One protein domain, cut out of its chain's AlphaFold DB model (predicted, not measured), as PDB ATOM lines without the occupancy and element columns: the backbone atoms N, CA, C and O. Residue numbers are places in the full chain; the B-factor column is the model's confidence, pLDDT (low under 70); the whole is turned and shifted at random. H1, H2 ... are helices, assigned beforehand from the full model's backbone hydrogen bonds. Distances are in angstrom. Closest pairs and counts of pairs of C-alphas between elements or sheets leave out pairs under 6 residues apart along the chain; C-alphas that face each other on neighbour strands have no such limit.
ATOM      1  N   ALA A 494     148.794 152.718  83.517       78.12
ATOM      2  CA  ALA A 494     149.089 152.099  84.810       78.12
ATOM      3  C   ALA A 494     149.556 150.631  84.700       78.12
ATOM      4  O   ALA A 494     149.982 150.055  85.696       78.12
ATOM      5  N   MET A 495     149.493 150.022  83.511       73.44
ATOM      6  CA  MET A 495     150.031 148.682  83.235       73.44
ATOM      7  C   MET A 495     151.462 148.727  82.672       73.44
ATOM      8  O   MET A 495     152.125 147.693  82.587       73.44
ATOM      9  N   ALA A 496     151.956 149.915  82.305       71.62
ATOM     10  CA  ALA A 496     153.326 150.098  81.847       71.62
ATOM     11  C   ALA A 496     154.324 149.915  83.005       71.62
ATOM     12  O   ALA A 496     154.058 150.291  84.145       71.62
ATOM     13  N   ALA A 497     155.494 149.345  82.709       60.94
ATOM     14  CA  ALA A 497     156.570 149.160  83.679       60.94
ATOM     15  C   ALA A 497     157.619 150.276  83.552       60.94
ATOM     16  O   ALA A 497     157.962 150.681  82.444       60.94
ATOM     17  N   GLY A 498     158.185 150.723  84.679       69.31
ATOM     18  CA  GLY A 498     159.319 151.660  84.690       69.31
ATOM     19  C   GLY A 498     159.002 153.094  85.123       69.31
ATOM     20  O   GLY A 498     159.779 153.999  84.810       69.31
ATOM     21  N   GLY A 499     157.894 153.316  85.840       77.62
ATOM     22  CA  GLY A 499     157.533 154.632  86.368       77.62
ATOM     23  C   GLY A 499     157.246 155.644  85.260       77.62
ATOM     24  O   GLY A 499     156.882 155.274  84.144       77.62
ATOM     25  N   VAL A 500     157.439 156.933  85.548       79.81
ATOM     26  CA  VAL A 500     157.161 158.012  84.579       79.81
ATOM     27  C   VAL A 500     158.056 157.926  83.340       79.81
ATOM     28  O   VAL A 500     157.598 158.183  82.232       79.81
ATOM     29  N   SER A 501     159.303 157.482  83.504       76.94
ATOM     30  CA  SER A 501     160.261 157.263  82.411       76.94
ATOM     31  C   SER A 501     159.881 156.135  81.448       76.94
ATOM     32  O   SER A 501     160.422 156.077  80.347       76.94
ATOM     33  N   GLY A 502     158.988 155.228  81.858       71.75
ATOM     34  CA  GLY A 502     158.510 154.116  81.034       71.75
ATOM     35  C   GLY A 502     157.255 154.433  80.214       71.75
ATOM     36  O   GLY A 502     156.812 153.582  79.446       71.75
ATOM     37  N   LEU A 503     156.672 155.626  80.380       77.88
ATOM     38  CA  LEU A 503     155.433 156.037  79.719       77.88
ATOM     39  C   LEU A 503     155.717 156.667  78.350       77.88
ATOM     40  O   LEU A 503     156.628 157.484  78.203       77.88
ATOM     41  N   SER A 504     154.899 156.336  77.350       79.62
ATOM     42  CA  SER A 504     154.879 157.082  76.085       79.62
ATOM     43  C   SER A 504     154.272 158.481  76.284       79.62
ATOM     44  O   SER A 504     153.591 158.737  77.279       79.62
ATOM     45  N   GLY A 505     154.497 159.403  75.341       74.62
ATOM     46  CA  GLY A 505     154.002 160.784  75.449       74.62
ATOM     47  C   GLY A 505     152.488 160.880  75.687       74.62
ATOM     48  O   GLY A 505     152.048 161.667  76.524       74.62
ATOM     49  N   ASP A 506     151.709 160.019  75.032       76.19
ATOM     50  CA  ASP A 506     150.250 159.978  75.178       76.19
ATOM     51  C   ASP A 506     149.824 159.385  76.533       76.19
ATOM     52  O   ASP A 506     148.896 159.873  77.179       76.19
ATOM     53  N   GLN A 507     150.546 158.371  77.019       76.50
ATOM     54  CA  GLN A 507     150.315 157.779  78.339       76.50
ATOM     55  C   GLN A 507     150.674 158.734  79.479       76.50
ATOM     56  O   GLN A 507     150.029 158.721  80.526       76.50
ATOM     57  N   LEU A 508     151.677 159.588  79.282       79.69
ATOM     58  CA  LEU A 508     152.067 160.594  80.263       79.69
ATOM     59  C   LEU A 508     150.982 161.674  80.404       79.69
ATOM     60  O   LEU A 508     150.679 162.084  81.523       79.69
ATOM     61  N   GLN A 509     150.323 162.063  79.305       78.50
ATOM     62  CA  GLN A 509     149.167 162.972  79.344       78.50
ATOM     63  C   GLN A 509     147.955 162.347  80.049       78.50
ATOM     64  O   GLN A 509     147.311 162.998  80.878       78.50
ATOM     65  N   ALA A 510     147.664 161.074  79.774       78.81
ATOM     66  CA  ALA A 510     146.589 160.348  80.451       78.81
ATOM     67  C   ALA A 510     146.869 160.185  81.958       78.81
ATOM     68  O   ALA A 510     145.987 160.424  82.789       78.81
ATOM     69  N   ALA A 511     148.113 159.865  82.326       80.56
ATOM     70  CA  ALA A 511     148.548 159.786  83.716       80.56
ATOM     71  C   ALA A 511     148.449 161.140  84.429       80.56
ATOM     72  O   ALA A 511     148.000 161.192  85.577       80.56
ATOM     73  N   GLN A 512     148.831 162.234  83.760       82.38
ATOM     74  CA  GLN A 512     148.751 163.591  84.307       82.38
ATOM     75  C   GLN A 512     147.296 163.994  84.569       82.38
ATOM     76  O   GLN A 512     146.976 164.459  85.658       82.38
ATOM     77  N   THR A 513     146.397 163.704  83.629       82.88
ATOM     78  CA  THR A 513     144.956 163.968  83.777       82.88
ATOM     79  C   THR A 513     144.363 163.195  84.961       82.88
ATOM     80  O   THR A 513     143.606 163.743  85.769       82.88
ATOM     81  N   ALA A 514     144.749 161.925  85.119       80.94
ATOM     82  CA  ALA A 514     144.340 161.102  86.257       80.94
ATOM     83  C   ALA A 514     144.904 161.633  87.587       80.94
ATOM     84  O   ALA A 514     144.208 161.613  88.602       80.94
ATOM     85  N   PHE A 515     146.147 162.123  87.590       83.81
ATOM     86  CA  PHE A 515     146.765 162.739  88.763       83.81
ATOM     87  C   PHE A 515     146.065 164.037  89.170       83.81
ATOM     88  O   PHE A 515     145.796 164.231  90.355       83.81
ATOM     89  N   ASP A 516     145.735 164.898  88.209       81.00
ATOM     90  CA  ASP A 516     145.064 166.169  88.478       81.00
ATOM     91  C   ASP A 516     143.654 165.927  89.040       81.00
ATOM     92  O   ASP A 516     143.309 166.476  90.087       81.00
ATOM     93  N   THR A 517     142.910 164.977  88.463       80.44
ATOM     94  CA  THR A 517     141.596 164.539  88.975       80.44
ATOM     95  C   THR A 517     141.700 163.988  90.404       80.44
ATOM     96  O   THR A 517     140.928 164.340  91.298       80.44
ATOM     97  N   TRP A 518     142.699 163.140  90.659       80.50
ATOM     98  CA  TRP A 518     142.956 162.580  91.987       80.50
ATOM     99  C   TRP A 518     143.332 163.656  93.016       80.50
ATOM    100  O   TRP A 518     142.952 163.571  94.189       80.50
ATOM    101  N   LYS A 519     144.072 164.680  92.585       74.69
ATOM    102  CA  LYS A 519     144.500 165.791  93.435       74.69
ATOM    103  C   LYS A 519     143.337 166.715  93.782       74.69
ATOM    104  O   LYS A 519     143.253 167.162  94.928       74.69
ATOM    105  N   GLU A 520     142.431 166.956  92.840       72.94
ATOM    106  CA  GLU A 520     141.205 167.722  93.076       72.94
ATOM    107  C   GLU A 520     140.314 167.057  94.134       72.94
ATOM    108  O   GLU A 520     139.851 167.738  95.052       72.94
ATOM    109  N   GLY A 521     140.176 165.726  94.104       69.12
ATOM    110  CA  GLY A 521     139.358 164.979  95.069       69.12
ATOM    111  C   GLY A 521     139.887 164.947  96.512       69.12
ATOM    112  O   GLY A 521     139.130 164.655  97.434       69.12
ATOM    113  N   ARG A 522     141.174 165.249  96.752       63.44
ATOM    114  CA  ARG A 522     141.794 165.171  98.096       63.44
ATOM    115  C   ARG A 522     142.037 166.514  98.789       63.44
ATOM    116  O   ARG A 522     142.518 166.530  99.924       63.44
ATOM    117  N   GLY A 523     141.712 167.631  98.140       53.88
ATOM    118  CA  GLY A 523     141.988 168.971  98.662       53.88
ATOM    119  C   GLY A 523     143.481 169.347  98.638       53.88
ATOM    120  O   GLY A 523     144.376 168.502  98.600       53.88
ATOM    121  N   LYS A 524     143.764 170.658  98.659       53.41
ATOM    122  CA  LYS A 524     145.070 171.293  98.351       53.41
ATOM    123  C   LYS A 524     146.265 170.931  99.266       53.41
ATOM    124  O   LYS A 524     147.332 171.509  99.096       53.41
ATOM    125  N   ASN A 525     146.124 169.974 100.184       53.97
ATOM    126  CA  ASN A 525     147.159 169.565 101.144       53.97
ATOM    127  C   ASN A 525     147.909 168.272 100.757       53.97
ATOM    128  O   ASN A 525     148.684 167.759 101.565       53.97
ATOM    129  N   SER A 526     147.710 167.719  99.553       57.59
ATOM    130  CA  SER A 526     148.480 166.546  99.112       57.59
ATOM    131  C   SER A 526     149.896 166.957  98.662       57.59
ATOM    132  O   SER A 526     150.083 167.708  97.704       57.59
ATOM    133  N   THR A 527     150.913 166.478  99.383       57.81
ATOM    134  CA  THR A 527     152.345 166.662  99.072       57.81
ATOM    135  C   THR A 527     152.889 165.610  98.098       57.81
ATOM    136  O   THR A 527     154.089 165.569  97.838       57.81
ATOM    137  N   TYR A 528     152.024 164.748  97.558       67.00
ATOM    138  CA  TYR A 528     152.411 163.699  96.619       67.00
ATOM    139  C   TYR A 528     152.710 164.298  95.245       67.00
ATOM    140  O   TYR A 528     151.853 164.931  94.628       67.00
ATOM    141  N   GLY A 529     153.935 164.084  94.771       79.19
ATOM    142  CA  GLY A 529     154.342 164.443  93.415       79.19
ATOM    143  C   GLY A 529     153.788 163.471  92.371       79.19
ATOM    144  O   GLY A 529     153.480 162.318  92.678       79.19
ATOM    145  N   PHE A 530     153.719 163.931  91.121       82.25
ATOM    146  CA  PHE A 530     153.240 163.148  89.978       82.25
ATOM    147  C   PHE A 530     153.959 161.792  89.835       82.25
ATOM    148  O   PHE A 530     153.314 160.758  89.688       82.25
ATOM    149  N   GLU A 531     155.287 161.757  89.992       81.62
ATOM    150  CA  GLU A 531     156.053 160.506  89.886       81.62
ATOM    151  C   GLU A 531     155.696 159.471  90.959       81.62
ATOM    152  O   GLU A 531     155.631 158.270  90.690       81.62
ATOM    153  N   GLN A 532     155.432 159.928  92.187       81.56
ATOM    154  CA  GLN A 532     155.045 159.041  93.284       81.56
ATOM    155  C   GLN A 532     153.655 158.450  93.046       81.56
ATOM    156  O   GLN A 532     153.424 157.278  93.344       81.56
ATOM    157  N   TYR A 533     152.748 159.247  92.478       81.19
ATOM    158  CA  TYR A 533     151.419 158.792  92.094       81.19
ATOM    159  C   TYR A 533     151.478 157.707  91.011       81.19
ATOM    160  O   TYR A 533     150.856 156.656  91.169       81.19
ATOM    161  N   VAL A 534     152.279 157.912  89.961       84.69
ATOM    162  CA  VAL A 534     152.432 156.939  88.868       84.69
ATOM    163  C   VAL A 534     153.002 155.612  89.376       84.69
ATOM    164  O   VAL A 534     152.432 154.557  89.101       84.69
ATOM    165  N   ASN A 535     154.063 155.652  90.189       82.56
ATOM    166  CA  ASN A 535     154.657 154.442  90.769       82.56
ATOM    167  C   ASN A 535     153.675 153.689  91.681       82.56
ATOM    168  O   ASN A 535     153.609 152.456  91.655       82.56
ATOM    169  N   TYR A 536     152.888 154.417  92.476       81.50
ATOM    170  CA  TYR A 536     151.860 153.818  93.323       81.50
ATOM    171  C   TYR A 536     150.764 153.135  92.493       81.50
ATOM    172  O   TYR A 536     150.415 151.984  92.769       81.50
ATOM    173  N   ALA A 537     150.254 153.808  91.458       81.81
ATOM    174  CA  ALA A 537     149.211 153.275  90.585       81.81
ATOM    175  C   ALA A 537     149.669 152.008  89.845       81.81
ATOM    176  O   ALA A 537     148.956 151.001  89.860       81.81
ATOM    177  N   GLN A 538     150.884 152.022  89.288       82.31
ATOM    178  CA  GLN A 538     151.474 150.861  88.610       82.31
ATOM    179  C   GLN A 538     151.681 149.680  89.570       82.31
ATOM    180  O   GLN A 538     151.368 148.537  89.237       82.31
ATOM    181  N   THR A 539     152.123 149.945  90.803       79.31
ATOM    182  CA  THR A 539     152.307 148.895  91.822       79.31
ATOM    183  C   THR A 539     150.981 148.250  92.230       79.31
ATOM    184  O   THR A 539     150.916 147.037  92.430       79.31
ATOM    185  N   GLN A 540     149.909 149.037  92.361       76.50
ATOM    186  CA  GLN A 540     148.590 148.503  92.712       76.50
ATOM    187  C   GLN A 540     147.984 147.669  91.580       76.50
ATOM    188  O   GLN A 540     147.397 146.620  91.842       76.50
ATOM    189  N   GLN A 541     148.169 148.088  90.327       75.62
ATOM    190  CA  GLN A 541     147.756 147.291  89.170       75.62
ATOM    191  C   GLN A 541     148.548 145.982  89.070       75.62
ATOM    192  O   GLN A 541     147.956 144.922  88.884       75.62
ATOM    193  N   ALA A 542     149.864 146.015  89.303       70.44
ATOM    194  CA  ALA A 542     150.684 144.804  89.319       70.44
ATOM    195  C   ALA A 542     150.223 143.792  90.383       70.44
ATOM    196  O   ALA A 542     150.211 142.593  90.119       70.44
ATOM    197  N   LYS A 543     149.793 144.263  91.562       69.12
ATOM    198  CA  LYS A 543     149.223 143.398  92.609       69.12
ATOM    199  C   LYS A 543     147.886 142.784  92.200       69.12
ATOM    200  O   LYS A 543     147.655 141.620  92.497       69.12
ATOM    201  N   ARG A 544     147.033 143.541  91.504       69.38
ATOM    202  CA  ARG A 544     145.743 143.049  90.990       69.38
ATOM    203  C   ARG A 544     145.879 142.010  89.884       69.38
ATOM    204  O   ARG A 544     144.968 141.226  89.707       69.38
ATOM    205  N   MET A 545     146.992 142.003  89.153       62.31
ATOM    206  CA  MET A 545     147.262 140.975  88.143       62.31
ATOM    207  C   MET A 545     147.891 139.696  88.725       62.31
ATOM    208  O   MET A 545     148.049 138.723  87.995       62.31
ATOM    209  N   GLN A 546     148.302 139.699  90.000       55.62
ATOM    210  CA  GLN A 546     148.951 138.557  90.666       55.62
ATOM    211  C   GLN A 546     148.043 137.815  91.659       55.62
ATOM    212  O   GLN A 546     148.456 136.774  92.174       55.62
ATOM    213  N   GLY A 547     146.861 138.357  91.956       47.00
ATOM    214  CA  GLY A 547     145.811 137.706  92.742       47.00
ATOM    215  C   GLY A 547     144.632 137.392  91.846       47.00
ATOM    216  O   GLY A 547     143.996 136.352  92.107       47.00
TER     217      GLY A 547
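This is residues 494 to 547 of the 547 residues of the protein "Type IV secretion system protein TrbL" of Azospirillum brasilense (UniProt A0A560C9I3). Two helices form a T: H2 starts at the middle of H1 and runs away from it about perpendicular, while the opening stretch, residues 494 to 504, folds into one angle between them. Beyond the far end of H1 a loop turns back to H2, and residues 520 to 525 stick out. The 54 printed residues hold two named helices, H1 then H2, and no named strand; the class is all helix. The whole is compact, with a radius of gyration of the C-alphas of 11.5 A, and flat, spanning 33 by 28 by 14 A.

From Ala 494 at (149.089, 152.099, 84.810) the printed part reaches H1, residues 505 to 521, 24.8 A long, with C-alpha 505 at (154.002, 160.784, 75.449). H2, residues 530 to 544, is 21.5 A long and ends with C-alpha 544 at (145.743, 143.049, 90.990).

H1 touches H2 with residues 511 to 515 alone, and H2 touches H1 with residues 530 to 534 alone. Their closest C-alphas, of Phe 515 and Phe 530, are 6.6 A apart. Their lines are about perpendicular, at 85 degrees. In H1 and H2 every O i to N i+4 pair is within hydrogen-bond range.

The two C-alphas farthest apart, of Lys 524 and Gly 547, the chain's last residue, are 34.1 A apart. The printed part has no cut, and the link from H1 to H2, 8 residues, is short. Mean pLDDT of the printed part is 73.7; residues 497 to 498, 521 to 528 and 543 to 547 are under 70.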